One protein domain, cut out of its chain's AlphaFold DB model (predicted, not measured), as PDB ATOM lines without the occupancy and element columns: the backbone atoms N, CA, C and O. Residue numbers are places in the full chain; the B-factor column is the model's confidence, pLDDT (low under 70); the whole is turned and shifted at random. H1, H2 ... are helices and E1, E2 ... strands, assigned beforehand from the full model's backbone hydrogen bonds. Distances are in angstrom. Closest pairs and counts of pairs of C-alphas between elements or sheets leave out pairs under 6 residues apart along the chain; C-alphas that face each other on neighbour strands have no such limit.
ATOM      1  N   ALA A   5     -36.003  41.760  29.622       43.53
ATOM      2  CA  ALA A   5     -35.158  40.695  29.083       43.53
ATOM      3  C   ALA A   5     -33.887  40.416  29.911       43.53
ATOM      4  O   ALA A   5     -33.442  39.279  29.947       43.53
ATOM      5  N   ASP A   6     -33.306  41.415  30.581       50.03
ATOM      6  CA  ASP A   6     -32.142  41.216  31.458       50.03
ATOM      7  C   ASP A   6     -32.542  40.597  32.812       50.03
ATOM      8  O   ASP A   6     -31.699  40.001  33.474       50.03
ATOM      9  N   LEU A   7     -33.815  40.734  33.215       47.75
ATOM     10  CA  LEU A   7     -34.362  40.213  34.476       47.75
ATOM     11  C   LEU A   7     -34.784  38.741  34.350       47.75
ATOM     12  O   LEU A   7     -34.417  37.935  35.197       47.75
ATOM     13  N   LEU A   8     -35.462  38.365  33.258       51.16
ATOM     14  CA  LEU A   8     -35.761  36.957  32.938       51.16
ATOM     15  C   LEU A   8     -34.484  36.121  32.746       51.16
ATOM     16  O   LEU A   8     -34.415  34.994  33.226       51.16
ATOM     17  N   ASN A   9     -33.430  36.710  32.165       58.09
ATOM     18  CA  ASN A   9     -32.122  36.055  32.071       58.09
ATOM     19  C   ASN A   9     -31.513  35.742  33.451       58.09
ATOM     20  O   ASN A   9     -30.766  34.784  33.563       58.09
ATOM     21  N   SER A  10     -31.809  36.510  34.506       74.06
ATOM     22  CA  SER A  10     -31.203  36.300  35.832       74.06
ATOM     23  C   SER A  10     -31.622  34.965  36.457       74.06
ATOM     24  O   SER A  10     -30.763  34.222  36.936       74.06
ATOM     25  N   LEU A  11     -32.922  34.640  36.412       85.38
ATOM     26  CA  LEU A  11     -33.454  33.376  36.930       85.38
ATOM     27  C   LEU A  11     -33.089  32.201  36.027       85.38
ATOM     28  O   LEU A  11     -32.587  31.199  36.534       85.38
ATOM     29  N   ASP A  12     -33.268  32.346  34.712       84.00
ATOM     30  CA  ASP A  12     -32.922  31.303  33.740       84.00
ATOM     31  C   ASP A  12     -31.423  30.966  33.797       84.00
ATOM     32  O   ASP A  12     -31.044  29.797  33.799       84.00
ATOM     33  N   ASP A  13     -30.556  31.978  33.921       86.50
ATOM     34  CA  ASP A  13     -29.117  31.757  34.055       86.50
ATOM     35  C   ASP A  13     -28.756  31.157  35.418       86.50
ATOM     36  O   ASP A  13     -27.702  30.529  35.518       86.50
ATOM     37  N   ALA A  14     -29.532  31.423  36.479       92.06
ATOM     38  CA  ALA A  14     -29.292  30.928  37.839       92.06
ATOM     39  C   ALA A  14     -29.804  29.502  38.066       92.06
ATOM     40  O   ALA A  14     -29.295  28.815  38.961       92.06
ATOM     41  N   GLN A  15     -30.777  29.061  37.270       92.31
ATOM     42  CA  GLN A  15     -31.291  27.701  37.290       92.31
ATOM     43  C   GLN A  15     -30.197  26.718  36.856       92.31
ATOM     44  O   GLN A  15     -29.496  26.926  35.868       92.31
ATOM     45  N   GLY A  16     -30.009  25.650  37.631       86.12
ATOM     46  CA  GLY A  16     -29.040  24.596  37.320       86.12
ATOM     47  C   GLY A  16     -27.567  25.018  37.309       86.12
ATOM     48  O   GLY A  16     -26.704  24.287  36.819       86.12
ATOM     49  N   ARG A  17     -27.232  26.182  37.878       95.00
ATOM     50  CA  ARG A  17     -25.833  26.528  38.158       95.00
ATOM     51  C   ARG A  17     -25.233  25.567  39.179       95.00
ATOM     52  O   ARG A  17     -25.906  25.114  40.100       95.00
ATOM     53  N   ASN A  18     -23.926  25.343  39.057       95.69
ATOM     54  CA  ASN A  18     -23.178  24.537  40.011       95.69
ATOM     55  C   ASN A  18     -23.139  25.230  41.393       95.69
ATOM     56  O   ASN A  18     -22.508  26.288  41.518       95.69
ATOM     57  N   PRO A  19     -23.728  24.636  42.446       96.94
ATOM     58  CA  PRO A  19     -23.778  25.240  43.776       96.94
ATOM     59  C   PRO A  19     -22.420  25.305  44.492       96.94
ATOM     60  O   PRO A  19     -22.284  25.993  45.501       96.94
ATOM     61  N   ILE A  20     -21.383  24.621  43.994       97.00
ATOM     62  CA  ILE A  20     -20.010  24.796  44.493       97.00
ATOM     63  C   ILE A  20     -19.441  26.144  44.033       97.00
ATOM     64  O   ILE A  20     -18.734  26.809  44.794       97.00
ATOM     65  N   GLU A  21     -19.739  26.553  42.799       96.75
ATOM     66  CA  GLU A  21     -19.281  27.828  42.232       96.75
ATOM     67  C   GLU A  21     -20.173  28.996  42.666       96.75
ATOM     68  O   GLU A  21     -19.670  30.091  42.915       96.75
ATOM     69  N   PHE A  22     -21.477  28.745  42.807       97.50
ATOM     70  CA  PHE A  22     -22.500  29.714  43.200       97.50
ATOM     71  C   PHE A  22     -23.138  29.272  44.524       97.50
ATOM     72  O   PHE A  22     -24.153  28.582  44.529       97.50
ATOM     73  N   PRO A  23     -22.539  29.616  45.673       97.06
ATOM     74  CA  PRO A  23     -22.812  28.917  46.921       97.06
ATOM     75  C   PRO A  23     -24.096  29.331  47.625       97.06
ATOM     76  O   PRO A  23     -24.366  28.759  48.673       97.06
ATOM     77  N   PHE A  24     -24.862  30.303  47.129       96.94
ATOM     78  CA  PHE A  24     -26.095  30.768  47.771       96.94
ATOM     79  C   PHE A  24     -27.285  30.510  46.867       96.94
ATOM     80  O   PHE A  24     -27.268  30.929  45.718       96.94
ATOM     81  N   GLY A  25     -28.333  29.877  47.372       95.62
ATOM     82  CA  GLY A  25     -29.474  29.536  46.545       95.62
ATOM     83  C   GLY A  25     -30.769  29.378  47.309       95.62
ATOM     84  O   GLY A  25     -30.824  29.459  48.540       95.62
ATOM     85  N   PHE A  26     -31.819  29.156  46.534       94.38
ATOM     86  CA  PHE A  26     -33.129  28.783  47.032       94.38
ATOM     87  C   PHE A  26     -33.700  27.639  46.196       94.38
ATOM     88  O   PHE A  26     -33.357  27.495  45.022       94.38
ATOM     89  N   TYR A  27     -34.560  26.837  46.819       94.12
ATOM     90  CA  TYR A  27     -35.416  25.881  46.125       94.12
ATOM     91  C   TYR A  27     -36.859  26.333  46.267       94.12
ATOM     92  O   TYR A  27     -37.323  26.573  47.389       94.12
ATOM     93  N   ILE A  28     -37.545  26.422  45.136       91.25
ATOM     94  CA  ILE A  28     -38.953  26.785  45.057       91.25
ATOM     95  C   ILE A  28     -39.705  25.725  44.262       91.25
ATOM     96  O   ILE A  28     -39.169  25.167  43.302       91.25
ATOM     97  N   GLU A  29     -40.937  25.458  44.674       89.44
ATOM     98  CA  GLU A  29     -41.856  24.557  43.990       89.44
ATOM     99  C   GLU A  29     -43.212  25.221  43.752       89.44
ATOM    100  O   GLU A  29     -43.660  26.066  44.538       89.44
ATOM    101  N   ASP A  30     -43.863  24.809  42.670       83.62
ATOM    102  CA  ASP A  30     -45.257  25.107  42.396       83.62
ATOM    103  C   ASP A  30     -46.130  24.402  43.438       83.62
ATOM    104  O   ASP A  30     -46.124  23.182  43.596       83.62
ATOM    105  N   ASN A  31     -46.948  25.179  44.136       73.81
ATOM    106  CA  ASN A  31     -47.955  24.691  45.074       73.81
ATOM    107  C   ASN A  31     -49.258  24.283  44.346       73.81
ATOM    108  O   ASN A  31     -50.299  24.048  44.974       73.81
ATOM    109  N   GLN A  32     -49.231  24.206  43.007       66.12
ATOM    110  CA  GLN A  32     -50.332  23.683  42.207       66.12
ATOM    111  C   GLN A  32     -50.391  22.157  42.319       66.12
ATOM    112  O   GLN A  32     -49.437  21.440  42.049       66.12
ATOM    113  N   ARG A  33     -51.572  21.637  42.667       52.19
ATOM    114  CA  ARG A  33     -51.801  20.213  42.988       52.19
ATOM    115  C   ARG A  33     -51.505  19.212  41.860       52.19
ATOM    116  O   ARG A  33     -51.518  18.016  42.137       52.19
ATOM    117  N   ASP A  34     -51.288  19.682  40.632       54.00
ATOM    118  CA  ASP A  34     -51.219  18.849  39.426       54.00
ATOM    119  C   ASP A  34     -49.897  18.991  38.639       54.00
ATOM    120  O   ASP A  34     -49.676  18.242  37.685       54.00
ATOM    121  N   THR A  35     -49.003  19.899  39.040       51.56
ATOM    122  CA  THR A  35     -47.666  20.081  38.458       51.56
ATOM    123  C   THR A  35     -46.684  20.295  39.600       51.56
ATOM    124  O   THR A  35     -46.619  21.384  40.155       51.56
ATOM    125  N   ASN A  36     -45.926  19.265  39.975       54.81
ATOM    126  CA  ASN A  36     -44.902  19.392  41.016       54.81
ATOM    127  C   ASN A  36     -43.637  20.068  40.459       54.81
ATOM    128  O   ASN A  36     -42.551  19.566  40.694       54.81
ATOM    129  N   GLY A  37     -43.772  21.165  39.709       74.44
ATOM    130  CA  GLY A  37     -42.639  21.888  39.139       74.44
ATOM    131  C   GLY A  37     -41.744  22.421  40.249       74.44
ATOM    132  O   GLY A  37     -42.199  23.232  41.048       74.44
ATOM    133  N   GLY A  38     -40.491  21.976  40.328       87.06
ATOM    134  CA  GLY A  38     -39.552  22.442  41.353       87.06
ATOM    135  C   GLY A  38     -38.143  22.622  40.813       87.06
ATOM    136  O   GLY A  38     -37.716  21.874  39.938       87.06
ATOM    137  N   SER A  39     -37.410  23.634  41.281       91.19
ATOM    138  CA  SER A  39     -36.038  23.892  40.818       91.19
ATOM    139  C   SER A  39     -35.196  24.661  41.828       91.19
ATOM    140  O   SER A  39     -35.704  25.454  42.626       91.19
ATOM    141  N   PHE A  40     -33.880  24.456  41.747       94.81
ATOM    142  CA  PHE A  40     -32.897  25.274  42.447       94.81
ATOM    143  C   PHE A  40     -32.388  26.433  41.592       94.81
ATOM    144  O   PHE A  40     -32.119  26.282  40.399       94.81
ATOM    145  N   PHE A  41     -32.140  27.558  42.260       95.06
ATOM    146  CA  PHE A  41     -31.523  28.749  41.685       95.06
ATOM    147  C   PHE A  41     -30.324  29.168  42.530       95.06
ATOM    148  O   PHE A  41     -30.463  29.335  43.746       95.06
ATOM    149  N   TRP A  42     -29.163  29.361  41.897       96.62
ATOM    150  CA  TRP A  42     -27.900  29.618  42.595       96.62
ATOM    151  C   TRP A  42     -27.219  30.928  42.175       96.62
ATOM    152  O   TRP A  42     -27.146  31.310  41.004       96.62
ATOM    153  N   TYR A  43     -26.657  31.610  43.166       95.88
ATOM    154  CA  TYR A  43     -26.088  32.950  43.096       95.88
ATOM    155  C   TYR A  43     -24.733  33.004  43.792       95.88
ATOM    156  O   TYR A  43     -24.426  32.229  44.704       95.88
ATOM    157  N   MET A  44     -23.905  33.956  43.368       95.31
ATOM    158  CA  MET A  44     -22.544  34.088  43.877       95.31
ATOM    159  C   MET A  44     -22.538  34.672  45.290       95.31
ATOM    160  O   MET A  44     -21.657  34.374  46.099       95.31
ATOM    161  N   THR A  45     -23.519  35.520  45.611       94.31
ATOM    162  CA  THR A  45     -23.586  36.217  46.900       94.31
ATOM    163  C   THR A  45     -24.982  36.183  47.517       94.31
ATOM    164  O   THR A  45     -25.988  36.146  46.812       94.31
ATOM    165  N   LYS A  46     -25.057  36.294  48.855       91.81
ATOM    166  CA  LYS A  46     -26.334  36.450  49.580       91.81
ATOM    167  C   LYS A  46     -27.131  37.667  49.087       91.81
ATOM    168  O   LYS A  46     -28.350  37.605  49.032       91.81
ATOM    169  N   ASN A  47     -26.460  38.746  48.679       91.00
ATOM    170  CA  ASN A  47     -27.131  39.939  48.154       91.00
ATOM    171  C   ASN A  47     -27.795  39.687  46.794       91.00
ATOM    172  O   ASN A  47     -28.889  40.188  46.557       91.00
ATOM    173  N   GLU A  48     -27.150  38.926  45.908       92.69
ATOM    174  CA  GLU A  48     -27.742  38.518  44.625       92.69
ATOM    175  C   GLU A  48     -28.958  37.613  44.845       92.69
ATOM    176  O   GLU A  48     -30.014  37.873  44.282       92.69
ATOM    177  N   LEU A  49     -28.843  36.631  45.743       93.25
ATOM    178  CA  LEU A  49     -29.953  35.771  46.163       93.25
ATOM    179  C   LEU A  49     -31.160  36.589  46.666       93.25
ATOM    180  O   LEU A  49     -32.288  36.393  46.221       93.25
ATOM    181  N   GLN A  50     -30.922  37.538  47.577       92.31
ATOM    182  CA  GLN A  50     -31.965  38.426  48.102       92.31
ATOM    183  C   GLN A  50     -32.578  39.303  47.008       92.31
ATOM    184  O   GLN A  50     -33.791  39.521  46.988       92.31
ATOM    185  N   HIS A  51     -31.745  39.808  46.094       90.88
ATOM    186  CA  HIS A  51     -32.201  40.601  44.961       90.88
ATOM    187  C   HIS A  51     -33.128  39.798  44.052       90.88
ATOM    188  O   HIS A  51     -34.179  40.320  43.685       90.88
ATOM    189  N   ALA A  52     -32.768  38.552  43.746       91.56
ATOM    190  CA  ALA A  52     -33.548  37.680  42.883       91.56
ATOM    191  C   ALA A  52     -34.915  37.340  43.487       91.56
ATOM    192  O   ALA A  52     -35.930  37.481  42.814       91.56
ATOM    193  N   ILE A  53     -34.975  36.987  44.775       90.69
ATOM    194  CA  ILE A  53     -36.253  36.701  45.455       90.69
ATOM    195  C   ILE A  53     -37.140  37.947  45.501       90.69
ATOM    196  O   ILE A  53     -38.341  37.863  45.270       90.69
ATOM    197  N   ARG A  54     -36.556  39.115  45.787       90.31
ATOM    198  CA  ARG A  54     -37.305  40.372  45.860       90.31
ATOM    199  C   ARG A  54     -37.803  40.839  44.494       90.31
ATOM    200  O   ARG A  54     -38.894  41.386  44.414       90.31
ATOM    201  N   ASN A  55     -36.978  40.741  43.458       87.81
ATOM    202  CA  ASN A  55     -37.243  41.387  42.174       87.81
ATOM    203  C   ASN A  55     -37.576  40.358  41.111       87.81
ATOM    204  O   ASN A  55     -38.730  40.289  40.712       87.81
ATOM    205  N   ASP A  56     -36.590  39.561  40.705       86.56
ATOM    206  CA  ASP A  56     -36.686  38.690  39.535       86.56
ATOM    207  C   ASP A  56     -37.838  37.684  39.673       86.56
ATOM    208  O   ASP A  56     -38.645  37.546  38.757       86.56
ATOM    209  N   LEU A  57     -37.973  37.054  40.847       85.19
ATOM    210  CA  LEU A  57     -39.047  36.102  41.137       85.19
ATOM    211  C   LEU A  57     -40.424  36.769  41.072       85.19
ATOM    212  O   LEU A  57     -41.327  36.271  40.411       85.19
ATOM    213  N   ILE A  58     -40.586  37.911  41.739       84.44
ATOM    214  CA  ILE A  58     -41.870  38.618  41.786       84.44
ATOM    215  C   ILE A  58     -42.245  39.169  40.406       84.44
ATOM    216  O   ILE A  58     -43.406  39.087  40.004       84.44
ATOM    217  N   ASP A  59     -41.276  39.703  39.662       82.38
ATOM    218  CA  ASP A  59     -41.495  40.256  38.325       82.38
ATOM    219  C   ASP A  59     -41.890  39.173  37.321       82.38
ATOM    220  O   ASP A  59     -42.819  39.390  36.543       82.38
ATOM    221  N   ALA A  60     -41.260  37.994  37.384       76.75
ATOM    222  CA  ALA A  60     -41.595  36.859  36.525       76.75
ATOM    223  C   ALA A  60     -43.050  36.376  36.692       76.75
ATOM    224  O   ALA A  60     -43.614  35.802  35.763       76.75
ATOM    225  N   LEU A  61     -43.666  36.616  37.854       71.44
ATOM    226  CA  LEU A  61     -44.975  36.062  38.218       71.44
ATOM    227  C   LEU A  61     -46.132  37.061  38.114       71.44
ATOM    228  O   LEU A  61     -47.293  36.661  38.138       71.44
ATOM    229  N   THR A  62     -45.840  38.360  38.047       68.38
ATOM    230  CA  THR A  62     -46.860  39.413  38.213       68.38
ATOM    231  C   THR A  62     -47.021  40.331  37.000       68.38
ATOM    232  O   THR A  62     -47.755  41.321  37.079       68.38
ATOM    233  N   ASP A  63     -46.342  40.038  35.884       64.31
ATOM    234  CA  ASP A  63     -46.268  40.880  34.676       64.31
ATOM    235  C   ASP A  63     -45.860  42.351  34.960       64.31
ATOM    236  O   ASP A  63     -46.020  43.225  34.110       64.31
ATOM    237  N   GLY A  64     -45.353  42.665  36.164       55.66
ATOM    238  CA  GLY A  64     -44.735  43.946  36.531       55.66
ATOM    239  C   GLY A  64     -45.642  45.190  36.614       55.66
ATOM    240  O   GLY A  64     -45.121  46.299  36.740       55.66
ATOM    241  N   GLN A  65     -46.976  45.074  36.530       54.56
ATOM    242  CA  GLN A  65     -47.857  46.233  36.235       54.56
ATOM    243  C   GLN A  65     -48.750  46.755  37.388       54.56
ATOM    244  O   GLN A  65     -49.539  47.675  37.158       54.56
ATOM    245  N   SER A  66     -48.645  46.256  38.628       59.31
ATOM    246  CA  SER A  66     -49.447  46.752  39.770       59.31
ATOM    247  C   SER A  66     -48.627  47.525  40.812       59.31
ATOM    248  O   SER A  66     -47.523  47.128  41.174       59.31
ATOM    249  N   SER A  67     -49.199  48.600  41.371       62.53
ATOM    250  CA  SER A  67     -48.669  49.288  42.562       62.53
ATOM    251  C   SER A  67     -48.529  48.369  43.778       62.53
ATOM    252  O   SER A  67     -47.714  48.640  44.656       62.53
ATOM    253  N   ASP A  68     -49.295  47.280  43.804       75.62
ATOM    254  CA  ASP A  68     -49.260  46.280  44.870       75.62
ATOM    255  C   ASP A  68     -47.957  45.462  44.827       75.62
ATOM    256  O   ASP A  68     -47.455  45.046  45.866       75.62
ATOM    257  N   ILE A  69     -47.331  45.332  43.648       80.75
ATOM    258  CA  ILE A  69     -46.046  44.636  43.488       80.75
ATOM    259  C   ILE A  69     -44.945  45.372  44.246       80.75
ATOM    260  O   ILE A  69     -44.155  44.746  44.943       80.75
ATOM    261  N   GLN A  70     -44.890  46.704  44.154       85.12
ATOM    262  CA  GLN A  70     -43.857  47.465  44.861       85.12
ATOM    263  C   GLN A  70     -43.988  47.307  46.381       85.12
ATOM    264  O   GLN A  70     -42.970  47.195  47.059       85.12
ATOM    265  N   TYR A  71     -45.219  47.238  46.896       86.19
ATOM    266  CA  TYR A  71     -45.470  46.958  48.309       86.19
ATOM    267  C   TYR A  71     -44.923  45.581  48.710       86.19
ATOM    268  O   TYR A  71     -44.164  45.495  49.670       86.19
ATOM    269  N   VAL A  72     -45.202  44.541  47.917       86.81
ATOM    270  CA  VAL A  72     -44.661  43.186  48.135       86.81
ATOM    271  C   VAL A  72     -43.129  43.181  48.116       86.81
ATOM    272  O   VAL A  72     -42.491  42.603  48.994       86.81
ATOM    273  N   LYS A  73     -42.504  43.865  47.150       89.81
ATOM    274  CA  LYS A  73     -41.038  43.956  47.069       89.81
ATOM    275  C   LYS A  73     -40.426  44.657  48.276       89.81
ATOM    276  O   LYS A  73     -39.302  44.332  48.661       89.81
ATOM    277  N   ASP A  74     -41.100  45.660  48.824       89.69
ATOM    278  CA  ASP A  74     -40.620  46.385  49.998       89.69
ATOM    279  C   ASP A  74     -40.817  45.550  51.272       89.69
ATOM    280  O   ASP A  74     -39.898  45.476  52.084       89.69
ATOM    281  N   GLU A  75     -41.925  44.815  51.383       89.88
ATOM    282  CA  GLU A  75     -42.160  43.852  52.466       89.88
ATOM    283  C   GLU A  75     -41.086  42.750  52.493       89.88
ATOM    284  O   GLU A  75     -40.478  42.496  53.532       89.88
ATOM    285  N   ILE A  76     -40.747  42.159  51.340       90.69
ATOM    286  CA  ILE A  76     -39.657  41.172  51.230       90.69
ATOM    287  C   ILE A  76     -38.306  41.778  51.649       90.69
ATOM    288  O   ILE A  76     -37.502  41.114  52.307       90.69
ATOM    289  N   ALA A  77     -38.034  43.035  51.286       91.06
ATOM    290  CA  ALA A  77     -36.797  43.707  51.684       91.06
ATOM    291  C   ALA A  77     -36.709  43.881  53.207       91.06
ATOM    292  O   ALA A  77     -35.674  43.575  53.796       91.06
ATOM    293  N   GLU A  78     -37.798  44.315  53.844       90.38
ATOM    294  CA  GLU A  78     -37.875  44.446  55.301       90.38
ATOM    295  C   GLU A  78     -37.690  43.094  56.002       90.38
ATOM    296  O   GLU A  78     -36.991  43.020  57.019       90.38
ATOM    297  N   LEU A  79     -38.236  42.006  55.447       91.31
ATOM    298  CA  LEU A  79     -38.048  40.658  55.989       91.31
ATOM    299  C   LEU A  79     -36.573  40.245  56.004       91.31
ATOM    300  O   LEU A  79     -36.110  39.720  57.018       91.31
ATOM    301  N   PHE A  80     -35.820  40.528  54.938       89.00
ATOM    302  CA  PHE A  80     -34.383  40.233  54.884       89.00
ATOM    303  C   PHE A  80     -33.539  41.062  55.862       89.00
ATOM    304  O   PHE A  80     -32.451  40.621  56.238       89.00
ATOM    305  N   GLU A  81     -34.007  42.242  56.269       86.94
ATOM    306  CA  GLU A  81     -33.316  43.096  57.244       86.94
ATOM    307  C   GLU A  81     -33.663  42.756  58.702       86.94
ATOM    308  O   GLU A  81     -32.858  43.017  59.599       86.94
ATOM    309  N   SER A  82     -34.855  42.204  58.948       82.50
ATOM    310  CA  SER A  82     -35.440  42.115  60.294       82.50
ATOM    311  C   SER A  82     -35.695  40.700  60.816       82.50
ATOM    312  O   SER A  82     -35.865  40.542  62.027       82.50
ATOM    313  N   SER A  83     -35.711  39.683  59.951       76.62
ATOM    314  CA  SER A  83     -36.031  38.305  60.349       76.62
ATOM    315  C   SER A  83     -34.796  37.527  60.800       76.62
ATOM    316  O   SER A  83     -33.712  37.670  60.232       76.62
ATOM    317  N   GLU A  84     -34.974  36.645  61.786       72.69
ATOM    318  CA  GLU A  84     -34.049  35.526  61.994       72.69
ATOM    319  C   GLU A  84     -34.270  34.470  60.891       72.69
ATOM    320  O   GLU A  84     -35.382  34.336  60.371       72.69
ATOM    321  N   ASP A  85     -33.220  33.731  60.514       65.75
ATOM    322  CA  ASP A  85     -33.241  32.845  59.335       65.75
ATOM    323  C   ASP A  85     -34.365  31.775  59.400       65.75
ATOM    324  O   ASP A  85     -34.978  31.476  58.375       65.75
ATOM    325  N   ASP A  86     -34.704  31.260  60.594       64.19
ATOM    326  CA  ASP A  86     -35.751  30.234  60.790       64.19
ATOM    327  C   ASP A  86     -37.187  30.766  60.556       64.19
ATOM    328  O   ASP A  86     -38.079  30.013  60.159       64.19
ATOM    329  N   ASP A  87     -37.419  32.067  60.762       83.31
ATOM    330  CA  ASP A  87     -38.727  32.706  60.550       83.31
ATOM    331  C   ASP A  87     -38.860  33.307  59.142       83.31
ATOM    332  O   ASP A  87     -39.971  33.503  58.642       83.31
ATOM    333  N   LEU A  88     -37.736  33.567  58.471       88.88
ATOM    334  CA  LEU A  88     -37.699  34.198  57.154       88.88
ATOM    335  C   LEU A  88     -38.428  33.374  56.086       88.88
ATOM    336  O   LEU A  88     -39.277  33.913  55.379       88.88
ATOM    337  N   ILE A  89     -38.143  32.070  55.985       90.50
ATOM    338  CA  ILE A  89     -38.794  31.190  54.996       90.50
ATOM    339  C   ILE A  89     -40.310  31.151  55.224       90.50
ATOM    340  O   ILE A  89     -41.077  31.209  54.266       90.50
ATOM    341  N   ASN A  90     -40.759  31.112  56.482       90.19
ATOM    342  CA  ASN A  90     -42.185  31.096  56.807       90.19
ATOM    343  C   ASN A  90     -42.884  32.384  56.359       90.19
ATOM    344  O   ASN A  90     -43.945  32.311  55.744       90.19
ATOM    345  N   HIS A  91     -42.289  33.551  56.619       90.50
ATOM    346  CA  HIS A  91     -42.855  34.825  56.176       90.50
ATOM    347  C   HIS A  91     -42.846  34.967  54.650       90.50
ATOM    348  O   HIS A  91     -43.859  35.357  54.073       90.50
ATOM    349  N   LEU A  92     -41.753  34.580  53.983       91.25
ATOM    350  CA  LEU A  92     -41.693  34.575  52.520       91.25
ATOM    351  C   LEU A  92     -42.768  33.656  51.926       91.25
ATOM    352  O   LEU A  92     -43.442  34.038  50.978       91.25
ATOM    353  N   ASN A  93     -42.996  32.486  52.521       90.69
ATOM    354  CA  ASN A  93     -44.036  31.559  52.080       90.69
ATOM    355  C   ASN A  93     -45.461  32.092  52.251       90.69
ATOM    356  O   ASN A  93     -46.333  31.717  51.472       90.69
ATOM    357  N   VAL A  94     -45.721  32.970  53.225       89.94
ATOM    358  CA  VAL A  94     -47.026  33.647  53.335       89.94
ATOM    359  C   VAL A  94     -47.262  34.558  52.130       89.94
ATOM    360  O   VAL A  94     -48.356  34.546  51.577       89.94
ATOM    361  N   ILE A  95     -46.232  35.288  51.701       88.12
ATOM    362  CA  ILE A  95     -46.291  36.171  50.529       88.12
ATOM    363  C   ILE A  95     -46.422  35.342  49.241       88.12
ATOM    364  O   ILE A  95     -47.291  35.594  48.411       88.12
ATOM    365  N   LEU A  96     -45.584  34.312  49.084       86.62
ATOM    366  CA  LEU A  96     -45.524  33.484  47.874       86.62
ATOM    367  C   LEU A  96     -46.742  32.569  47.689       86.62
ATOM    368  O   LEU A  96     -47.035  32.172  46.563       86.62
ATOM    369  N   ALA A  97     -47.494  32.275  48.755       85.25
ATOM    370  CA  ALA A  97     -48.715  31.480  48.662       85.25
ATOM    371  C   ALA A  97     -49.783  32.131  47.768       85.25
ATOM    372  O   ALA A  97     -50.556  31.412  47.134       85.25
ATOM    373  N   GLU A  98     -49.825  33.465  47.682       81.19
ATOM    374  CA  GLU A  98     -50.725  34.173  46.757       81.19
ATOM    375  C   GLU A  98     -50.358  33.942  45.285       81.19
ATOM    376  O   GLU A  98     -51.216  34.052  44.412       81.19
ATOM    377  N   LEU A  99     -49.098  33.585  45.027       77.12
ATOM    378  CA  LEU A  99     -48.549  33.259  43.711       77.12
ATOM    379  C   LEU A  99     -48.492  31.746  43.464       77.12
ATOM    380  O   LEU A  99     -47.881  31.314  42.496       77.12
ATOM    381  N   GLU A 100     -49.112  30.950  44.340       84.25
ATOM    382  CA  GLU A 100     -49.103  29.486  44.280       84.25
ATOM    383  C   GLU A 100     -47.688  28.887  44.276       84.25
ATOM    384  O   GLU A 100     -47.467  27.834  43.690       84.25
ATOM    385  N   LEU A 101     -46.744  29.518  44.978       85.00
ATOM    386  CA  LEU A 101     -45.375  29.029  45.133       85.00
ATOM    387  C   LEU A 101     -45.039  28.711  46.585       85.00
ATOM    388  O   LEU A 101     -45.633  29.251  47.524       85.00
ATOM    389  N   HIS A 102     -44.042  27.848  46.764       89.94
ATOM    390  CA  HIS A 102     -43.536  27.473  48.073       89.94
ATOM    391  C   HIS A 102     -42.009  27.317  48.077       89.94
ATOM    392  O   HIS A 102     -41.440  26.534  47.324       89.94
ATOM    393  N   LEU A 103     -41.330  28.067  48.944       91.62
ATOM    394  CA  LEU A 103     -39.909  27.927  49.240       91.62
ATOM    395  C   LEU A 103     -39.692  26.836  50.289       91.62
ATOM    396  O   LEU A 103     -40.141  26.974  51.429       91.62
ATOM    397  N   GLN A 104     -38.928  25.808  49.929       91.69
ATOM    398  CA  GLN A 104     -38.491  24.768  50.871       91.69
ATOM    399  C   GLN A 104     -37.071  25.006  51.393       91.69
ATOM    400  O   GLN A 104     -36.706  24.533  52.468       91.69
ATOM    401  N   PHE A 105     -36.256  25.747  50.638       93.62
ATOM    402  CA  PHE A 105     -34.872  26.028  50.997       93.62
ATOM    403  C   PHE A 105     -34.478  27.447  50.633       93.62
ATOM    404  O   PHE A 105     -34.803  27.941  49.556       93.62
ATOM    405  N   LEU A 106     -33.716  28.063  51.530       93.75
ATOM    406  CA  LEU A 106     -33.064  29.343  51.338       93.75
ATOM    407  C   LEU A 106     -31.774  29.339  52.155       93.75
ATOM    408  O   LEU A 106     -31.825  29.271  53.381       93.75
ATOM    409  N   GLY A 107     -30.620  29.405  51.500       94.06
ATOM    410  CA  GLY A 107     -29.349  29.357  52.216       94.06
ATOM    411  C   GLY A 107     -28.162  29.041  51.324       94.06
ATOM    412  O   GLY A 107     -28.185  29.252  50.114       94.06
ATOM    413  N   SER A 108     -27.091  28.558  51.938       96.25
ATOM    414  CA  SER A 108     -25.855  28.197  51.254       96.25
ATOM    415  C   SER A 108     -25.762  26.709  50.910       96.25
ATOM    416  O   SER A 108     -26.344  25.861  51.584       96.25
ATOM    417  N   PHE A 109     -24.952  26.348  49.915       97.56
ATOM    418  CA  PHE A 109     -24.670  24.946  49.592       97.56
ATOM    419  C   PHE A 109     -24.049  24.190  50.777       97.56
ATOM    420  O   PHE A 109     -24.334  23.013  51.002       97.56
ATOM    421  N   GLU A 110     -23.243  24.872  51.597       96.69
ATOM    422  CA  GLU A 110     -22.713  24.309  52.840       96.69
ATOM    423  C   GLU A 110     -23.834  23.981  53.840       96.69
ATOM    424  O   GLU A 110     -23.805  22.922  54.479       96.69
ATOM    425  N   GLU A 111     -24.831  24.860  53.960       95.25
ATOM    426  CA  GLU A 111     -26.026  24.617  54.768       95.25
ATOM    427  C   GLU A 111     -26.866  23.483  54.188       95.25
ATOM    428  O   GLU A 111     -27.276  22.623  54.956       95.25
ATOM    429  N   LEU A 112     -27.027  23.373  52.869       95.88
ATOM    430  CA  LEU A 112     -27.724  22.240  52.245       95.88
ATOM    431  C   LEU A 112     -27.010  20.902  52.532       95.88
ATOM    432  O   LEU A 112     -27.636  19.911  52.928       95.88
ATOM    433  N   CYS A 113     -25.675  20.890  52.447       97.12
ATOM    434  CA  CYS A 113     -24.844  19.726  52.767       97.12
ATOM    435  C   CYS A 113     -24.975  19.276  54.232       97.12
ATOM    436  O   CYS A 113     -24.841  18.085  54.526       97.12
ATOM    437  N   LYS A 114     -25.180  20.213  55.167       95.38
ATOM    438  CA  LYS A 114     -25.160  19.967  56.624       95.38
ATOM    439  C   LYS A 114     -26.531  20.018  57.297       95.38
ATOM    440  O   LYS A 114     -26.620  19.606  58.457       95.38
ATOM    441  N   GLY A 115     -27.530  20.563  56.610       83.19
ATOM    442  CA  GLY A 115     -28.783  21.093  57.140       83.19
ATOM    443  C   GLY A 115     -29.491  20.152  58.101       83.19
ATOM    444  O   GLY A 115     -29.407  18.923  57.995       83.19
ATOM    445  N   LYS A 116     -30.129  20.741  59.110       79.31
ATOM    446  CA  LYS A 116     -30.720  19.996  60.231       79.31
ATOM    447  C   LYS A 116     -32.237  19.965  60.199       79.31
ATOM    448  O   LYS A 116     -32.809  19.170  60.949       79.31
ATOM    449  N   ASP A 117     -32.859  20.812  59.394       89.69
ATOM    450  CA  ASP A 117     -34.293  20.782  59.158       89.69
ATOM    451  C   ASP A 117     -34.694  19.475  58.454       89.69
ATOM    452  O   ASP A 117     -33.858  18.712  57.957       89.69
ATOM    453  N   GLU A 118     -35.983  19.161  58.514       91.12
ATOM    454  CA  GLU A 118     -36.499  17.894  57.996       91.12
ATOM    455  C   GLU A 118     -36.451  17.834  56.468       91.12
ATOM    456  O   GLU A 118     -36.182  16.765  55.919       91.12
ATOM    457  N   TRP A 119     -36.626  18.968  55.784       92.50
ATOM    458  CA  TRP A 119     -36.607  19.000  54.328       92.50
ATOM    459  C   TRP A 119     -35.201  18.744  53.781       92.50
ATOM    460  O   TRP A 119     -35.023  17.845  52.964       92.50
ATOM    461  N   THR A 120     -34.160  19.416  54.288       93.88
ATOM    462  CA  THR A 120     -32.785  19.172  53.813       93.88
ATOM    463  C   THR A 120     -32.297  17.759  54.138       93.88
ATOM    464  O   THR A 120     -31.480  17.204  53.403       93.88
ATOM    465  N   LYS A 121     -32.791  17.135  55.219       94.75
ATOM    466  CA  LYS A 121     -32.546  15.709  55.499       94.75
ATOM    467  C   LYS A 121     -33.175  14.815  54.443       94.75
ATOM    468  O   LYS A 121     -32.470  13.953  53.925       94.75
ATOM    469  N   PHE A 122     -34.459  15.023  54.155       92.81
ATOM    470  CA  PHE A 122     -35.188  14.285  53.128       92.81
ATOM    471  C   PHE A 122     -34.517  14.445  51.760       92.81
ATOM    472  O   PHE A 122     -34.232  13.461  51.093       92.81
ATOM    473  N   PHE A 123     -34.134  15.663  51.392       94.31
ATOM    474  CA  PHE A 123     -33.480  15.931  50.118       94.31
ATOM    475  C   PHE A 123     -32.122  15.212  49.967       94.31
ATOM    476  O   PHE A 123     -31.809  14.657  48.915       94.31
ATOM    477  N   ARG A 124     -31.313  15.143  51.038       94.88
ATOM    478  CA  ARG A 124     -30.069  14.345  51.042       94.88
ATOM    479  C   ARG A 124     -30.311  12.838  50.999       94.88
ATOM    480  O   ARG A 124     -29.420  12.105  50.573       94.88
ATOM    481  N   GLU A 125     -31.454  12.382  51.501       93.56
ATOM    482  CA  GLU A 125     -31.892  11.000  51.340       93.56
ATOM    483  C   GLU A 125     -32.193  10.743  49.864       93.56
ATOM    484  O   GLU A 125     -31.503   9.894  49.308       93.56
ATOM    485  N   SER A 126     -33.028  11.562  49.206       92.31
ATOM    486  CA  SER A 126     -33.334  11.457  47.766       92.31
ATOM    487  C   SER A 126     -32.085  11.357  46.886       92.31
ATOM    488  O   SER A 126     -31.975  10.434  46.086       92.31
ATOM    489  N   TYR A 127     -31.089  12.227  47.101       93.62
ATOM    490  CA  TYR A 127     -29.790  12.138  46.414       93.62
ATOM    491  C   TYR A 127     -29.160  10.740  46.518       93.62
ATOM    492  O   TYR A 127     -28.669  10.175  45.544       93.62
ATOM    493  N   ARG A 128     -29.150  10.159  47.721       92.88
ATOM    494  CA  ARG A 128     -28.538   8.846  47.938       92.88
ATOM    495  C   ARG A 128     -29.389   7.718  47.376       92.88
ATOM    496  O   ARG A 128     -28.805   6.730  46.951       92.88
ATOM    497  N   GLU A 129     -30.713   7.851  47.379       90.75
ATOM    498  CA  GLU A 129     -31.599   6.877  46.733       90.75
ATOM    499  C   GLU A 129     -31.392   6.846  45.216       90.75
ATOM    500  O   GLU A 129     -31.417   5.769  44.626       90.75
ATOM    501  N   GLU A 130     -31.121   7.995  44.591       87.75
ATOM    502  CA  GLU A 130     -30.862   8.068  43.152       87.75
ATOM    503  C   GLU A 130     -29.453   7.609  42.762       87.75
ATOM    504  O   GLU A 130     -29.278   6.937  41.745       87.75
ATOM    505  N   CYS A 131     -28.435   7.941  43.561       84.81
ATOM    506  CA  CYS A 131     -27.041   7.695  43.185       84.81
ATOM    507  C   CYS A 131     -26.459   6.363  43.694       84.81
ATOM    508  O   CYS A 131     -25.358   5.991  43.281       84.81
ATOM    509  N   MET A 132     -27.125   5.646  44.607       85.25
ATOM    510  CA  MET A 132     -26.602   4.400  45.185       85.25
ATOM    511  C   MET A 132     -27.470   3.187  44.820       85.25
ATOM    512  O   MET A 132     -28.661   3.151  45.098       85.25
ATOM    513  N   GLU A 133     -26.848   2.141  44.268       76.44
ATOM    514  CA  GLU A 133     -27.559   0.945  43.775       76.44
ATOM    515  C   GLU A 133     -28.005  -0.037  44.889       76.44
ATOM    516  O   GLU A 133     -28.896  -0.847  44.659       76.44
ATOM    517  N   ASP A 134     -27.441   0.049  46.104       76.88
ATOM    518  CA  ASP A 134     -27.639  -0.929  47.197       76.88
ATOM    519  C   ASP A 134     -28.125  -0.277  48.517       76.88
ATOM    520  O   ASP A 134     -27.526  -0.464  49.585       76.88
ATOM    521  N   ILE A 135     -29.193   0.533  48.477       81.56
ATOM    522  CA  ILE A 135     -29.667   1.272  49.669       81.56
ATOM    523  C   ILE A 135     -30.733   0.564  50.510       81.56
ATOM    524  O   ILE A 135     -31.019   1.039  51.606       81.56
ATOM    525  N   GLU A 136     -31.308  -0.552  50.048       76.56
ATOM    526  CA  GLU A 136     -32.493  -1.179  50.673       76.56
ATOM    527  C   GLU A 136     -32.296  -1.526  52.163       76.56
ATOM    528  O   GLU A 136     -33.232  -1.445  52.958       76.56
ATOM    529  N   ASP A 137     -31.063  -1.849  52.565       81.12
ATOM    530  CA  ASP A 137     -30.699  -2.172  53.950       81.12
ATOM    531  C   ASP A 137     -30.066  -0.988  54.715       81.12
ATOM    532  O   ASP A 137     -29.666  -1.119  55.882       81.12
ATOM    533  N   MET A 138     -29.921   0.183  54.086       85.50
ATOM    534  CA  MET A 138     -29.335   1.353  54.732       85.50
ATOM    535  C   MET A 138     -30.352   2.036  55.654       85.50
ATOM    536  O   MET A 138     -31.440   2.407  55.231       85.50
ATOM    537  N   PRO A 139     -30.002   2.296  56.929       88.94
ATOM    538  CA  PRO A 139     -30.889   3.048  57.806       88.94
ATOM    539  C   PRO A 139     -31.110   4.470  57.274       88.94
ATOM    540  O   PRO A 139     -30.124   5.155  56.997       88.94
ATOM    541  N   THR A 140     -32.351   4.968  57.283       88.06
ATOM    542  CA  THR A 140     -32.722   6.362  56.944       88.06
ATOM    543  C   THR A 140     -31.790   7.395  57.579       88.06
ATOM    544  O   THR A 140     -31.289   8.297  56.924       88.06
ATOM    545  N   LYS A 141     -31.408   7.212  58.850       88.94
ATOM    546  CA  LYS A 141     -30.461   8.113  59.535       88.94
ATOM    547  C   LYS A 141     -29.102   8.245  58.823       88.94
ATOM    548  O   LYS A 141     -28.437   9.271  58.946       88.94
ATOM    549  N   LYS A 142     -28.652   7.194  58.135       89.25
ATOM    550  CA  LYS A 142     -27.425   7.190  57.334       89.25
ATOM    551  C   LYS A 142     -27.662   7.884  55.988       89.25
ATOM    552  O   LYS A 142     -26.803   8.665  55.586       89.25
ATOM    553  N   LEU A 143     -28.819   7.665  55.363       91.00
ATOM    554  CA  LEU A 143     -29.231   8.339  54.125       91.00
ATOM    555  C   LEU A 143     -29.463   9.848  54.315       91.00
ATOM    556  O   LEU A 143     -29.150  10.629  53.434       91.00
ATOM    557  N   GLN A 144     -29.873  10.282  55.504       94.06
ATOM    558  CA  GLN A 144     -30.087  11.697  55.841       94.06
ATOM    559  C   GLN A 144     -28.837  12.399  56.399       94.06
ATOM    560  O   GLN A 144     -28.872  13.584  56.758       94.06
ATOM    561  N   SER A 145     -27.722  11.671  56.540       94.81
ATOM    562  CA  SER A 145     -26.495  12.210  57.136       94.81
ATOM    563  C   SER A 145     -25.901  13.350  56.292       94.81
ATOM    564  O   SER A 145     -26.186  13.432  55.095       94.81
ATOM    565  N   PRO A 146     -25.085  14.248  56.872       97.31
ATOM    566  CA  PRO A 146     -24.445  15.309  56.099       97.31
ATOM    567  C   PRO A 146     -23.662  14.773  54.892       97.31
ATOM    568  O   PRO A 146     -23.091  13.680  54.959       97.31
ATOM    569  N   ILE A 147     -23.619  15.546  53.809       97.19
ATOM    570  CA  ILE A 147     -22.804  15.248  52.624       97.19
ATOM    571  C   ILE A 147     -21.333  15.473  52.978       97.19
ATOM    572  O   ILE A 147     -20.951  16.546  53.461       97.19
ATOM    573  N   LYS A 148     -20.490  14.452  52.800       95.44
ATOM    574  CA  LYS A 148     -19.047  14.571  53.046       95.44
ATOM    575  C   LYS A 148     -18.378  15.300  51.893       95.44
ATOM    576  O   LYS A 148     -18.858  15.278  50.773       95.44
ATOM    577  N   TYR A 149     -17.197  15.853  52.155       95.69
ATOM    578  CA  TYR A 149     -16.404  16.567  51.151       95.69
ATOM    579  C   TYR A 149     -16.199  15.774  49.847       95.69
ATOM    580  O   TYR A 149     -16.308  16.328  48.767       95.69
ATOM    581  N   ASN A 150     -15.962  14.464  49.941       95.38
ATOM    582  CA  ASN A 150     -15.759  13.600  48.776       95.38
ATOM    583  C   ASN A 150     -17.059  13.191  48.050       95.38
ATOM    584  O   ASN A 150     -16.971  12.417  47.111       95.38
ATOM    585  N   GLU A 151     -18.226  13.613  48.542       95.19
ATOM    586  CA  GLU A 151     -19.549  13.418  47.925       95.19
ATOM    587  C   GLU A 151     -20.093  14.749  47.361       95.19
ATOM    588  O   GLU A 151     -21.173  14.770  46.789       95.19
ATOM    589  N   GLN A 152     -19.401  15.879  47.579       96.94
ATOM    590  CA  GLN A 152     -19.947  17.205  47.268       96.94
ATOM    591  C   GLN A 152     -20.041  17.495  45.774       96.94
ATOM    592  O   GLN A 152     -20.963  18.200  45.391       96.94
ATOM    593  N   GLU A 153     -19.120  16.983  44.952       97.00
ATOM    594  CA  GLU A 153     -19.178  17.164  43.494       97.00
ATOM    595  C   GLU A 153     -20.410  16.455  42.915       97.00
ATOM    596  O   GLU A 153     -21.245  17.110  42.300       97.00
ATOM    597  N   ASP A 154     -20.588  15.171  43.231       96.19
ATOM    598  CA  ASP A 154     -21.756  14.382  42.812       96.19
ATOM    599  C   ASP A 154     -23.073  14.982  43.347       96.19
ATOM    600  O   ASP A 154     -24.071  15.077  42.635       96.19
ATOM    601  N   PHE A 155     -23.084  15.450  44.601       96.88
ATOM    602  CA  PHE A 155     -24.263  16.103  45.175       96.88
ATOM    603  C   PHE A 155     -24.575  17.450  44.513       96.88
ATOM    604  O   PHE A 155     -25.740  17.810  44.375       96.88
ATOM    605  N   ALA A 156     -23.553  18.206  44.110       97.19
ATOM    606  CA  ALA A 156     -23.726  19.466  43.398       97.19
ATOM    607  C   ALA A 156     -24.296  19.251  41.991       97.19
ATOM    608  O   ALA A 156     -25.149  20.029  41.572       97.19
ATOM    609  N   GLU A 157     -23.862  18.196  41.295       95.50
ATOM    610  CA  GLU A 157     -24.417  17.779  40.002       95.50
ATOM    611  C   GLU A 157     -25.892  17.385  40.149       95.50
ATOM    612  O   GLU A 157     -26.743  17.957  39.473       95.50
ATOM    613  N   PHE A 158     -26.215  16.530  41.128       94.94
ATOM    614  CA  PHE A 158     -27.601  16.178  41.452       94.94
ATOM    615  C   PHE A 158     -28.466  17.417  41.716       94.94
ATOM    616  O   PHE A 158     -29.532  17.565  41.135       94.94
ATOM    617  N   VAL A 159     -27.998  18.342  42.558       94.44
ATOM    618  CA  VAL A 159     -28.714  19.583  42.890       94.44
ATOM    619  C   VAL A 159     -28.932  20.486  41.677       94.44
ATOM    620  O   VAL A 159     -29.983  21.114  41.570       94.44
ATOM    621  N   ALA A 160     -27.939  20.594  40.794       92.62
ATOM    622  CA  ALA A 160     -28.025  21.421  39.596       92.62
ATOM    623  C   ALA A 160     -29.032  20.856  38.579       92.62
ATOM    624  O   ALA A 160     -29.695  21.615  37.878       92.62
ATOM    625  N   GLU A 161     -29.177  19.535  38.519       89.88
ATOM    626  CA  GLU A 161     -30.103  18.867  37.601       89.88
ATOM    627  C   GLU A 161     -31.476  18.581  38.221       89.88
ATOM    628  O   GLU A 161     -32.404  18.192  37.508       89.88
ATOM    629  N   TYR A 162     -31.624  18.789  39.533       87.44
ATOM    630  CA  TYR A 162     -32.838  18.458  40.265       87.44
ATOM    631  C   TYR A 162     -34.025  19.309  39.803       87.44
ATOM    632  O   TYR A 162     -34.127  20.503  40.109       87.44
TER     633      TYR A 162
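What this domain is: This is residues 5 to 162 of the 164 residues of an uncharacterized protein of Methylococcales bacterium (UniProt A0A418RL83). A small, twisted three-stranded sheet of E2, E1 and E3 stands as a wall in the middle, with helices over both faces. H2 and H4 cover one face, with H3 beyond them and H1 across H2; H5 lies over the opposite face, with H6, H7 and H8 gathered loosely on that end. The printed part has 158 residues, with eight named helices and three named strands in the order H1 E1 E2 H2 H3 H4 E3 H5 H6 H7 H8. The sheet order is E2 E1 E3, antiparallel throughout, and the class is mostly helix. The whole is compact, with a radius of gyration of the C-alphas of 16.4 A, yet elongated, spanning 55 by 33 by 27 A.

Where its parts are: E1 is residues 24 to 30, 20.7 A long, from C-alpha 24 at (-26.095, 30.768, 47.771). E2 is residues 38 to 43 and E3 residues 101 to 108, 20.5 A; E3 bends by 52 degrees at residue 104. H2 is residues 46 to 62, 23.6 A; H3 67 to 82, 23.3 A; H4 85 to 99, 21.9 A. H1 is residues 5 to 14, beginning at (-35.158, 40.695, 29.083). H5 is residues 109 to 114, H6 118 to 131, 20.3 A, H7 140 to 143, and H8 149 to 161, ending at (-30.103, 18.867, 37.601).

How they stand to each other: N 27 and O 105 of E1 and E3 are 3.0 A apart, and N 41 and O 26 of E2 and E1 also 3.0 A, within hydrogen-bond range. E1 and E2 form a hairpin. H2 runs along E1 at 19 degrees on the local plane, at a height over the sheet of 8.5 A. H4 is on the same face, 7.6 A high; H5 is on the opposite face, 6.2 A high. H2 and H3 form a helical hairpin (C-alphas of Arg 54 and Lys 73 closest, 5.3 A), as do H3 and H4 (Leu 79 and Leu 88, 6.6 A). H1 touches H2 at a steep tilt of 58 degrees, closest at the C-alphas of Leu 7 and Asp 56, 5.8 A. H1 and H8 only graze the sheet. Residues 124 to 129 of H6 touch H7, closest at the C-alphas of Glu 125 and Leu 143, 4.7 A. H6 and H8 are close but not clearly touching. O i to N i+4 pairs are all within range in H5 and H6; elsewhere H1 has 4 of 6, H2 11 of 13, H3 11 of 12, H4 7 of 11 and H8 7 of 9, and H7 is too short.

The domain as a whole: The C-alphas of Ser 67 and Asp 137 are the farthest apart, 55.7 A. The printed part has no cut and no long link. Mean pLDDT of the printed part is 86.0; residues 5 to 9, 32 to 36, 62 to 67 and 85 to 86 are under 70.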